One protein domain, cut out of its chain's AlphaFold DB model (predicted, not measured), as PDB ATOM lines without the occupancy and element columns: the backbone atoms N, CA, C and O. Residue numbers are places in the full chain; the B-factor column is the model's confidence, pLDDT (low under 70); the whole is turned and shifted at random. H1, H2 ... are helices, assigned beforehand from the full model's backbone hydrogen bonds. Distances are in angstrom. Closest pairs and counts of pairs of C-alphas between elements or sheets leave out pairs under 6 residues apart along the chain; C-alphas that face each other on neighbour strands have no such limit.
ATOM      1  N   HIS A  30     279.973 193.577 240.033       72.50
ATOM      2  CA  HIS A  30     280.766 194.718 239.589       72.50
ATOM      3  C   HIS A  30     281.844 195.176 240.586       72.50
ATOM      4  O   HIS A  30     282.886 195.652 240.148       72.50
ATOM      5  N   HIS A  31     281.645 195.041 241.905       80.81
ATOM      6  CA  HIS A  31     282.635 195.543 242.872       80.81
ATOM      7  C   HIS A  31     283.929 194.724 242.873       80.81
ATOM      8  O   HIS A  31     285.008 195.308 242.904       80.81
ATOM      9  N   TRP A  32     283.834 193.397 242.750       84.25
ATOM     10  CA  TRP A  32     285.006 192.525 242.627       84.25
ATOM     11  C   TRP A  32     285.839 192.878 241.391       84.25
ATOM     12  O   TRP A  32     287.058 192.985 241.477       84.25
ATOM     13  N   PHE A  33     285.185 193.125 240.251       81.75
ATOM     14  CA  PHE A  33     285.887 193.484 239.018       81.75
ATOM     15  C   PHE A  33     286.697 194.778 239.173       81.75
ATOM     16  O   PHE A  33     287.839 194.842 238.731       81.75
ATOM     17  N   HIS A  34     286.152 195.781 239.867       82.19
ATOM     18  CA  HIS A  34     286.900 196.999 240.176       82.19
ATOM     19  C   HIS A  34     288.123 196.734 241.058       82.19
ATOM     20  O   HIS A  34     289.178 197.297 240.784       82.19
ATOM     21  N   VAL A  35     288.009 195.864 242.066       85.94
ATOM     22  CA  VAL A  35     289.141 195.500 242.936       85.94
ATOM     23  C   VAL A  35     290.230 194.777 242.143       85.94
ATOM     24  O   VAL A  35     291.396 195.134 242.261       85.94
ATOM     25  N   VAL A  36     289.866 193.829 241.274       85.44
ATOM     26  CA  VAL A  36     290.833 193.119 240.419       85.44
ATOM     27  C   VAL A  36     291.556 194.077 239.473       85.44
ATOM     28  O   VAL A  36     292.776 194.009 239.355       85.44
ATOM     29  N   VAL A  37     290.830 195.005 238.841       84.31
ATOM     30  CA  VAL A  37     291.435 196.025 237.968       84.31
ATOM     31  C   VAL A  37     292.352 196.960 238.764       84.31
ATOM     32  O   VAL A  37     293.411 197.329 238.266       84.31
ATOM     33  N   MET A  38     291.990 197.300 240.005       86.38
ATOM     34  CA  MET A  38     292.815 198.124 240.894       86.38
ATOM     35  C   MET A  38     294.133 197.420 241.260       86.38
ATOM     36  O   MET A  38     295.199 198.019 241.154       86.38
ATOM     37  N   VAL A  39     294.066 196.136 241.634       87.00
ATOM     38  CA  VAL A  39     295.237 195.321 242.002       87.00
ATOM     39  C   VAL A  39     296.137 195.066 240.791       87.00
ATOM     40  O   VAL A  39     297.349 195.253 240.881       87.00
ATOM     41  N   CYS A  40     295.562 194.729 239.631       83.31
ATOM     42  CA  CYS A  40     296.326 194.630 238.382       83.31
ATOM     43  C   CYS A  40     296.986 195.964 238.014       83.31
ATOM     44  O   CYS A  40     298.114 195.961 237.537       83.31
ATOM     45  N   GLY A  41     296.321 197.098 238.267       80.44
ATOM     46  CA  GLY A  41     296.872 198.434 238.019       80.44
ATOM     47  C   GLY A  41     298.112 198.753 238.848       80.44
ATOM     48  O   GLY A  41     298.971 199.495 238.382       80.44
ATOM     49  N   TRP A  42     298.222 198.171 240.041       83.38
ATOM     50  CA  TRP A  42     299.394 198.309 240.903       83.38
ATOM     51  C   TRP A  42     300.549 197.392 240.496       83.38
ATOM     52  O   TRP A  42     301.697 197.825 240.493       83.38
ATOM     53  N   ILE A  43     300.251 196.137 240.153       83.00
ATOM     54  CA  ILE A  43     301.278 195.112 239.908       83.00
ATOM     55  C   ILE A  43     301.821 195.188 238.479       83.00
ATOM     56  O   ILE A  43     303.022 195.061 238.266       83.00
ATOM     57  N   MET A  44     300.951 195.416 237.494       82.56
ATOM     58  CA  MET A  44     301.335 195.549 236.093       82.56
ATOM     59  C   MET A  44     300.443 196.582 235.393       82.56
ATOM     60  O   MET A  44     299.401 196.227 234.826       82.56
ATOM     61  N   PRO A  45     300.882 197.855 235.344       74.19
ATOM     62  CA  PRO A  45     300.215 198.911 234.586       74.19
ATOM     63  C   PRO A  45     299.776 198.508 233.159       74.19
ATOM     64  O   PRO A  45     298.640 198.836 232.795       74.19
ATOM     65  N   PRO A  46     300.569 197.758 232.354       79.19
ATOM     66  CA  PRO A  46     300.156 197.385 230.999       79.19
ATOM     67  C   PRO A  46     299.019 196.357 230.989       79.19
ATOM     68  O   PRO A  46     298.117 196.448 230.155       79.19
ATOM     69  N   ILE A  47     298.983 195.439 231.961       80.06
ATOM     70  CA  ILE A  47     297.920 194.430 232.076       80.06
ATOM     71  C   ILE A  47     296.584 195.083 232.447       80.06
ATOM     72  O   ILE A  47     295.536 194.703 231.923       80.06
ATOM     73  N   ALA A  48     296.592 196.103 233.307       83.44
ATOM     74  CA  ALA A  48     295.365 196.806 233.680       83.44
ATOM     75  C   ALA A  48     294.715 197.533 232.493       83.44
ATOM     76  O   ALA A  48     293.489 197.513 232.349       83.44
ATOM     77  N   VAL A  49     295.528 198.136 231.619       79.88
ATOM     78  CA  VAL A  49     295.048 198.777 230.385       79.88
ATOM     79  C   VAL A  49     294.541 197.734 229.391       79.88
ATOM     80  O   VAL A  49     293.459 197.928 228.836       79.88
ATOM     81  N   LEU A  50     295.226 196.590 229.258       83.50
ATOM     82  CA  LEU A  50     294.771 195.467 228.433       83.50
ATOM     83  C   LEU A  50     293.383 194.964 228.865       83.50
ATOM     84  O   LEU A  50     292.496 194.794 228.032       83.50
ATOM     85  N   ILE A  51     293.158 194.775 230.168       82.56
ATOM     86  CA  ILE A  51     291.872 194.295 230.704       82.56
ATOM     87  C   ILE A  51     290.775 195.356 230.568       82.56
ATOM     88  O   ILE A  51     289.604 195.019 230.391       82.56
ATOM     89  N   ARG A  52     291.117 196.644 230.682       78.38
ATOM     90  CA  ARG A  52     290.123 197.724 230.707       78.38
ATOM     91  C   ARG A  52     289.724 198.205 229.318       78.38
ATOM     92  O   ARG A  52     288.536 198.424 229.087       78.38
ATOM     93  N   PHE A  53     290.687 198.382 228.423       78.25
ATOM     94  CA  PHE A  53     290.472 198.953 227.094       78.25
ATOM     95  C   PHE A  53     290.575 197.907 225.975       78.25
ATOM     96  O   PHE A  53     289.949 198.092 224.931       78.25
ATOM     97  N   GLY A  54     291.214 196.760 226.228       82.25
ATOM     98  CA  GLY A  54     291.455 195.705 225.239       82.25
ATOM     99  C   GLY A  54     292.802 195.863 224.528       82.25
ATOM    100  O   GLY A  54     293.627 196.697 224.901       82.25
ATOM    101  N   VAL A  55     293.024 195.053 223.488       80.06
ATOM    102  CA  VAL A  55     294.173 195.189 222.577       80.06
ATOM    103  C   VAL A  55     293.906 196.382 221.657       80.06
ATOM    104  O   VAL A  55     293.043 196.314 220.785       80.06
ATOM    105  N   GLY A  56     294.602 197.494 221.879       86.00
ATOM    106  CA  GLY A  56     294.456 198.721 221.093       86.00
ATOM    107  C   GLY A  56     295.680 199.626 221.213       86.00
ATOM    108  O   GLY A  56     296.655 199.267 221.867       86.00
ATOM    109  N   TRP A  57     295.626 200.812 220.604       81.38
ATOM    110  CA  TRP A  57     296.737 201.778 220.606       81.38
ATOM    111  C   TRP A  57     297.182 202.192 222.020       81.38
ATOM    112  O   TRP A  57     298.374 202.344 222.272       81.38
ATOM    113  N   ASP A  58     296.243 202.257 222.972       76.19
ATOM    114  CA  ASP A  58     296.539 202.524 224.386       76.19
ATOM    115  C   ASP A  58     297.474 201.466 225.000       76.19
ATOM    116  O   ASP A  58     298.280 201.795 225.866       76.19
ATOM    117  N   LEU A  59     297.425 200.207 224.540       83.19
ATOM    118  CA  LEU A  59     298.352 199.159 224.978       83.19
ATOM    119  C   LEU A  59     299.773 199.448 224.484       83.19
ATOM    120  O   LEU A  59     300.720 199.310 225.251       83.19
ATOM    121  N   LEU A  60     299.913 199.870 223.226       83.31
ATOM    122  CA  LEU A  60     301.207 200.157 222.610       83.31
ATOM    123  C   LEU A  60     301.888 201.346 223.298       83.31
ATOM    124  O   LEU A  60     303.051 201.256 223.681       83.31
ATOM    125  N   VAL A  61     301.135 202.420 223.552       82.12
ATOM    126  CA  VAL A  61     301.629 203.590 224.295       82.12
ATOM    127  C   VAL A  61     302.010 203.212 225.725       82.12
ATOM    128  O   VAL A  61     303.043 203.662 226.219       82.12
ATOM    129  N   ASN A  62     301.224 202.361 226.389       75.06
ATOM    130  CA  ASN A  62     301.516 201.963 227.762       75.06
ATOM    131  C   ASN A  62     302.738 201.036 227.845       75.06
ATOM    132  O   ASN A  62     303.524 201.192 228.770       75.06
ATOM    133  N   ILE A  63     302.946 200.148 226.859       79.94
ATOM    134  CA  ILE A  63     304.164 199.331 226.722       79.94
ATOM    135  C   ILE A  63     305.388 200.234 226.533       79.94
ATOM    136  O   ILE A  63     306.366 200.077 227.263       79.94
ATOM    137  N   ILE A  64     305.308 201.216 225.626       82.38
ATOM    138  CA  ILE A  64     306.387 202.186 225.378       82.38
ATOM    139  C   ILE A  64     306.666 203.019 226.636       82.38
ATOM    140  O   ILE A  64     307.823 203.173 227.014       82.38
ATOM    141  N   CYS A  65     305.635 203.495 227.343       72.62
ATOM    142  CA  CYS A  65     305.809 204.223 228.604       72.62
ATOM    143  C   CYS A  65     306.436 203.353 229.700       72.62
ATOM    144  O   CYS A  65     307.333 203.824 230.393       72.62
ATOM    145  N   THR A  66     306.021 202.091 229.853       70.06
ATOM    146  CA  THR A  66     306.655 201.189 230.828       70.06
ATOM    147  C   THR A  66     308.086 200.818 230.468       70.06
ATOM    148  O   THR A  66     308.889 200.637 231.378       70.06
ATOM    149  N   ALA A  67     308.415 200.734 229.177       77.81
ATOM    150  CA  ALA A  67     309.780 200.504 228.721       77.81
ATOM    151  C   ALA A  67     310.662 201.754 228.894       77.81
ATOM    152  O   ALA A  67     311.840 201.625 229.210       77.81
ATOM    153  N   ALA A  68     310.096 202.954 228.724       77.06
ATOM    154  CA  ALA A  68     310.834 204.215 228.766       77.06
ATOM    155  C   ALA A  68     311.104 204.731 230.188       77.06
ATOM    156  O   ALA A  68     312.164 205.304 230.415       77.06
ATOM    157  N   ALA A  69     310.180 204.544 231.141       64.19
ATOM    158  CA  ALA A  69     310.427 204.664 232.581       64.19
ATOM    159  C   ALA A  69     309.150 204.352 233.383       64.19
ATOM    160  O   ALA A  69     308.053 204.825 233.092       64.19
ATOM    161  N   TYR A  70     309.303 203.617 234.483       73.44
ATOM    162  CA  TYR A  70     308.199 203.233 235.372       73.44
ATOM    163  C   TYR A  70     307.428 204.433 235.971       73.44
ATOM    164  O   TYR A  70     306.216 204.375 236.172       73.44
ATOM    165  N   ILE A  71     308.122 205.547 236.225       76.19
ATOM    166  CA  ILE A  71     307.574 206.746 236.881       76.19
ATOM    167  C   ILE A  71     306.605 207.545 235.978       76.19
ATOM    168  O   ILE A  71     305.486 207.810 236.428       76.19
ATOM    169  N   PRO A  72     306.936 207.906 234.719       78.69
ATOM    170  CA  PRO A  72     305.985 208.585 233.832       78.69
ATOM    171  C   PRO A  72     304.744 207.734 233.525       78.69
ATOM    172  O   PRO A  72     303.657 208.292 233.365       78.69
ATOM    173  N   GLY A  73     304.861 206.399 233.537       66.62
ATOM    174  CA  GLY A  73     303.720 205.492 233.380       66.62
ATOM    175  C   GLY A  73     302.643 205.674 234.459       66.62
ATOM    176  O   GLY A  73     301.449 205.719 234.148       66.62
ATOM    177  N   HIS A  74     303.040 205.870 235.722       76.06
ATOM    178  CA  HIS A  74     302.092 206.147 236.811       76.06
ATOM    179  C   HIS A  74     301.422 207.516 236.675       76.06
ATOM    180  O   HIS A  74     300.219 207.639 236.917       76.06
ATOM    181  N   PHE A  75     302.162 208.532 236.223       75.62
ATOM    182  CA  PHE A  75     301.616 209.875 236.022       75.62
ATOM    183  C   PHE A  75     300.612 209.915 234.864       75.62
ATOM    184  O   PHE A  75     299.555 210.532 234.982       75.62
ATOM    185  N   HIS A  76     300.889 209.196 233.773       75.88
ATOM    186  CA  HIS A  76     299.976 209.092 232.636       75.88
ATOM    187  C   HIS A  76     298.682 208.346 232.999       75.88
ATOM    188  O   HIS A  76     297.585 208.782 232.642       75.88
ATOM    189  N   ASN A  77     298.786 207.270 233.786       71.62
ATOM    190  CA  ASN A  77     297.623 206.530 234.278       71.62
ATOM    191  C   ASN A  77     296.769 207.390 235.232       71.62
ATOM    192  O   ASN A  77     295.542 207.408 235.128       71.62
ATOM    193  N   PHE A  78     297.405 208.180 236.104       76.75
ATOM    194  CA  PHE A  78     296.720 209.147 236.967       76.75
ATOM    195  C   PHE A  78     296.064 210.285 236.167       76.75
ATOM    196  O   PHE A  78     294.932 210.677 236.458       76.75
ATOM    197  N   TRP A  79     296.731 210.778 235.122       81.06
ATOM    198  CA  TRP A  79     296.225 211.831 234.239       81.06
ATOM    199  C   TRP A  79     294.993 211.376 233.447       81.06
ATOM    200  O   TRP A  79     293.975 212.072 233.430       81.06
ATOM    201  N   ILE A  80     295.028 210.164 232.880       73.19
ATOM    202  CA  ILE A  80     293.881 209.565 232.185       73.19
ATOM    203  C   ILE A  80     292.703 209.341 233.137       73.19
ATOM    204  O   ILE A  80     291.556 209.505 232.725       73.19
ATOM    205  N   GLN A  81     292.955 208.985 234.398       72.75
ATOM    206  CA  GLN A  81     291.886 208.754 235.369       72.75
ATOM    207  C   GLN A  81     291.269 210.050 235.917       72.75
ATOM    208  O   GLN A  81     290.059 210.075 236.135       72.75
ATOM    209  N   ASN A  82     292.048 211.124 236.100       74.00
ATOM    210  CA  ASN A  82     291.550 212.385 236.670       74.00
ATOM    211  C   ASN A  82     291.012 213.389 235.641       74.00
ATOM    212  O   ASN A  82     290.023 214.063 235.925       74.00
ATOM    213  N   ILE A  83     291.617 213.507 234.453       66.19
ATOM    214  CA  ILE A  83     291.214 214.533 233.470       66.19
ATOM    215  C   ILE A  83     290.113 214.039 232.522       66.19
ATOM    216  O   ILE A  83     289.287 214.837 232.073       66.19
ATOM    217  N   ARG A  84     289.983 212.725 232.280       56.03
ATOM    218  CA  ARG A  84     288.803 212.177 231.576       56.03
ATOM    219  C   ARG A  84     287.622 212.056 232.531       56.03
ATOM    220  O   ARG A  84     287.193 210.971 232.914       56.03
ATOM    221  N   ASN A  85     287.074 213.212 232.875       50.75
ATOM    222  CA  ASN A  85     285.811 213.356 233.571       50.75
ATOM    223  C   ASN A  85     284.717 212.489 232.901       50.75
ATOM    224  O   ASN A  85     284.461 212.559 231.696       50.75
ATOM    225  N   ASN A  86     284.083 211.655 233.723       53.19
ATOM    226  CA  ASN A  86     283.202 210.515 233.437       53.19
ATOM    227  C   ASN A  86     281.825 210.882 232.824       53.19
ATOM    228  O   ASN A  86     280.862 210.124 232.930       53.19
ATOM    229  N   ASN A  87     281.693 212.045 232.187       55.78
ATOM    230  CA  ASN A  87     280.400 212.515 231.678       55.78
ATOM    231  C   ASN A  87     280.110 212.083 230.234       55.78
ATOM    232  O   ASN A  87     278.953 212.100 229.814       55.78
ATOM    233  N   ASN A  88     281.113 211.614 229.486       56.62
ATOM    234  CA  ASN A  88     280.902 211.090 228.140       56.62
ATOM    235  C   ASN A  88     280.652 209.578 228.164       56.62
ATOM    236  O   ASN A  88     281.567 208.760 228.251       56.62
ATOM    237  N   ALA A  89     279.388 209.195 227.984       55.50
ATOM    238  CA  ALA A  89     278.929 207.806 227.904       55.50
ATOM    239  C   ALA A  89     279.506 206.987 226.722       55.50
ATOM    240  O   ALA A  89     279.122 205.837 226.524       55.50
ATOM    241  N   LYS A  90     280.428 207.557 225.936       59.59
ATOM    242  CA  LYS A  90     281.079 206.920 224.782       59.59
ATOM    243  C   LYS A  90     282.282 206.035 225.150       59.59
ATOM    244  O   LYS A  90     282.811 205.366 224.273       59.59
ATOM    245  N   HIS A  91     282.715 206.000 226.413       61.34
ATOM    246  CA  HIS A  91     283.992 205.365 226.783       61.34
ATOM    247  C   HIS A  91     283.911 203.992 227.452       61.34
ATOM    248  O   HIS A  91     284.951 203.399 227.718       61.34
ATOM    249  N   SER A  92     282.718 203.454 227.713       65.44
ATOM    250  CA  SER A  92     282.623 202.047 228.120       65.44
ATOM    251  C   SER A  92     282.797 201.184 226.869       65.44
ATOM    252  O   SER A  92     281.967 201.295 225.961       65.44
ATOM    253  N   PRO A  93     283.853 200.360 226.759       71.50
ATOM    254  CA  PRO A  93     284.044 199.559 225.565       71.50
ATOM    255  C   PRO A  93     282.853 198.612 225.390       71.50
ATOM    256  O   PRO A  93     282.356 198.012 226.349       71.50
ATOM    257  N   LYS A  94     282.374 198.495 224.146       77.31
ATOM    258  CA  LYS A  94     281.147 197.754 223.810       77.31
ATOM    259  C   LYS A  94     281.187 196.304 224.307       77.31
ATOM    260  O   LYS A  94     280.139 195.755 224.637       77.31
ATOM    261  N   TRP A  95     282.374 195.699 224.407       81.06
ATOM    262  CA  TRP A  95     282.551 194.347 224.938       81.06
ATOM    263  C   TRP A  95     282.257 194.262 226.445       81.06
ATOM    264  O   TRP A  95     281.521 193.371 226.853       81.06
ATOM    265  N   ALA A  96     282.729 195.210 227.266       77.12
ATOM    266  CA  ALA A  96     282.511 195.207 228.721       77.12
ATOM    267  C   ALA A  96     281.037 195.460 229.063       77.12
ATOM    268  O   ALA A  96     280.481 194.911 230.017       77.12
ATOM    269  N   VAL A  97     280.393 196.262 228.217       81.19
ATOM    270  CA  VAL A  97     278.952 196.482 228.208       81.19
ATOM    271  C   VAL A  97     278.190 195.211 227.813       81.19
ATOM    272  O   VAL A  97     277.236 194.829 228.491       81.19
ATOM    273  N   LYS A  98     278.600 194.533 226.731       77.62
ATOM    274  CA  LYS A  98     277.963 193.298 226.237       77.62
ATOM    275  C   LYS A  98     278.120 192.138 227.221       77.62
ATOM    276  O   LYS A  98     277.179 191.378 227.409       77.62
ATOM    277  N   ALA A  99     279.265 192.054 227.891       76.62
ATOM    278  CA  ALA A  99     279.545 191.071 228.930       76.62
ATOM    279  C   ALA A  99     278.818 191.372 230.256       76.62
ATOM    280  O   ALA A  99     278.865 190.572 231.187       76.62
ATOM    281  N   GLY A 100     278.142 192.524 230.368       77.12
ATOM    282  CA  GLY A 100     277.440 192.921 231.586       77.12
ATOM    283  C   GLY A 100     278.377 193.228 232.755       77.12
ATOM    284  O   GLY A 100     277.922 193.246 233.895       77.12
ATOM    285  N   LEU A 101     279.668 193.477 232.496       73.62
ATOM    286  CA  LEU A 101     280.639 193.879 233.517       73.62
ATOM    287  C   LEU A 101     280.466 195.347 233.913       73.62
ATOM    288  O   LEU A 101     280.708 195.704 235.064       73.62
ATOM    289  N   VAL A 102     280.002 196.188 232.989       76.50
ATOM    290  CA  VAL A 102     279.709 197.603 233.237       76.50
ATOM    291  C   VAL A 102     278.220 197.848 233.033       76.50
ATOM    292  O   VAL A 102     277.617 197.402 232.057       76.50
ATOM    293  N   LYS A 103     277.601 198.558 233.979       75.88
ATOM    294  CA  LYS A 103     276.193 198.927 233.874       75.88
ATOM    295  C   LYS A 103     276.048 200.064 232.869       75.88
ATOM    296  O   LYS A 103     276.483 201.181 233.132       75.88
ATOM    297  N   ASP A 104     275.362 199.805 231.762       79.81
ATOM    298  CA  ASP A 104     274.926 200.863 230.851       79.81
ATOM    299  C   ASP A 104     273.893 201.757 231.543       79.81
ATOM    300  O   ASP A 104     272.680 201.502 231.520       79.81
ATOM    301  N   TYR A 105     274.359 202.847 232.144       76.25
ATOM    302  CA  TYR A 105     273.472 203.864 232.703       76.25
ATOM    303  C   TYR A 105     272.560 204.446 231.620       76.25
ATOM    304  O   TYR A 105     271.380 204.681 231.894       76.25
ATOM    305  N   ASN A 106     273.045 204.544 230.378       77.19
ATOM    306  CA  ASN A 106     272.238 204.947 229.232       77.19
ATOM    307  C   ASN A 106     271.109 203.965 228.942       77.19
ATOM    308  O   ASN A 106     269.973 204.405 228.894       77.19
ATOM    309  N   LYS A 107     271.335 202.647 228.871       75.06
ATOM    310  CA  LYS A 107     270.225 201.697 228.651       75.06
ATOM    311  C   LYS A 107     269.174 201.774 229.753       75.06
ATOM    312  O   LYS A 107     267.989 201.640 229.472       75.06
ATOM    313  N   SER A 108     269.578 202.025 231.000       74.62
ATOM    314  CA  SER A 108     268.613 202.225 232.087       74.62
ATOM    315  C   SER A 108     267.833 203.540 231.957       74.62
ATOM    316  O   SER A 108     266.637 203.558 232.237       74.62
ATOM    317  N   LYS A 109     268.474 204.619 231.484       77.12
ATOM    318  CA  LYS A 109     267.821 205.906 231.202       77.12
ATOM    319  C   LYS A 109     266.915 205.824 229.970       77.12
ATOM    320  O   LYS A 109     265.787 206.289 230.052       77.12
ATOM    321  N   LEU A 110     267.349 205.174 228.889       75.12
ATOM    322  CA  LEU A 110     266.538 204.909 227.696       75.12
ATOM    323  C   LEU A 110     265.328 204.030 228.033       75.12
ATOM    324  O   LEU A 110     264.221 204.371 227.648       75.12
ATOM    325  N   LYS A 111     265.488 202.969 228.838       76.81
ATOM    326  CA  LYS A 111     264.345 202.158 229.305       76.81
ATOM    327  C   LYS A 111     263.357 202.966 230.149       76.81
ATOM    328  O   LYS A 111     262.157 202.767 230.018       76.81
ATOM    329  N   LYS A 112     263.841 203.893 230.986       79.19
ATOM    330  CA  LYS A 112     262.975 204.823 231.736       79.19
ATOM    331  C   LYS A 112     262.296 205.857 230.834       79.19
ATOM    332  O   LYS A 112     261.192 206.282 231.145       79.19
ATOM    333  N   ARG A 113     262.925 206.226 229.716       72.38
ATOM    334  CA  ARG A 113     262.357 207.078 228.662       72.38
ATOM    335  C   ARG A 113     261.561 206.298 227.611       72.38
ATOM    336  O   ARG A 113     261.083 206.906 226.668       72.38
ATOM    337  N   GLY A 114     261.349 204.991 227.786       71.81
ATOM    338  CA  GLY A 114     260.583 204.161 226.847       71.81
ATOM    339  C   GLY A 114     259.097 204.525 226.736       71.81
ATOM    340  O   GLY A 114     258.402 203.951 225.907       71.81
TER     341      GLY A 114
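Overview. This is residues 30 to 114 of the 437 residues of an uncharacterized protein of Tilletiaria anomala (strain ATCC 24038 / CBS 436.72 / UBC 951) (UniProt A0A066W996). Four helices, H1 to H4, fold back and forth in a zigzag of successive helical hairpins, with H2, H3 and H4 in a triangle and H1 packed on H2. A tail with the short H5 and then H6 runs on from this group, and residues 107 to 114 stick out at one end of the longest axis. The printed part has 85 residues with six named helices, H1 to H6 in order, and no named strand; its class is all helix. It is only just loose, close to compact, with a radius of gyration of the C-alphas of 14.7 A and spans of 50 by 24 by 20 A.

Along the chain. H1, residues 30 to 43, starts at C-alpha 30 at (280.766, 194.718, 239.589) and is 20.5 A long. H2 is residues 45 to 53, 12.3 A; H3 is residues 57 to 68, 16.5 A. H4, residues 70 to 83, is 20.5 A long. H5 is residues 94 to 98, 6.0 A, and H6 is residues 105 to 112, 10.6 A, ending at C-alpha 112 at (262.975, 204.823, 231.736).

Arrangement. H1, with residues 37 to 41 alone, touches H2 at a shallow tilt of 31 degrees, opposite ways, a hairpin; the closest C-alphas, of Gly 41 and Ala 48, are 4.9 A apart. H2 and H3 form a hairpin at 6 degrees, closest at the C-alphas of Pro 46 and Asn 62, 5.8 A. The hairpin of H3 and H4 has a steep tilt of 37 degrees, only just beyond shallow, with the C-alphas of Cys 65 and Gly 73 closest at 5.4 A. H5 is near H2; H6 is apart from H1, H2, H3, H4 and H5. Every O i to N i+4 pair is within hydrogen-bond range in H1, H2, H3, H5 and H6, and 9 of 10 in H4.

Size, cuts and confidence. The C-alphas of Ala 68 and Gly 114, the two farthest apart, are 50.3 A apart. The printed part has no cut and no long link. Mean pLDDT of the printed part is 75.9; residues 69, 73 and 83 to 92 are under 70.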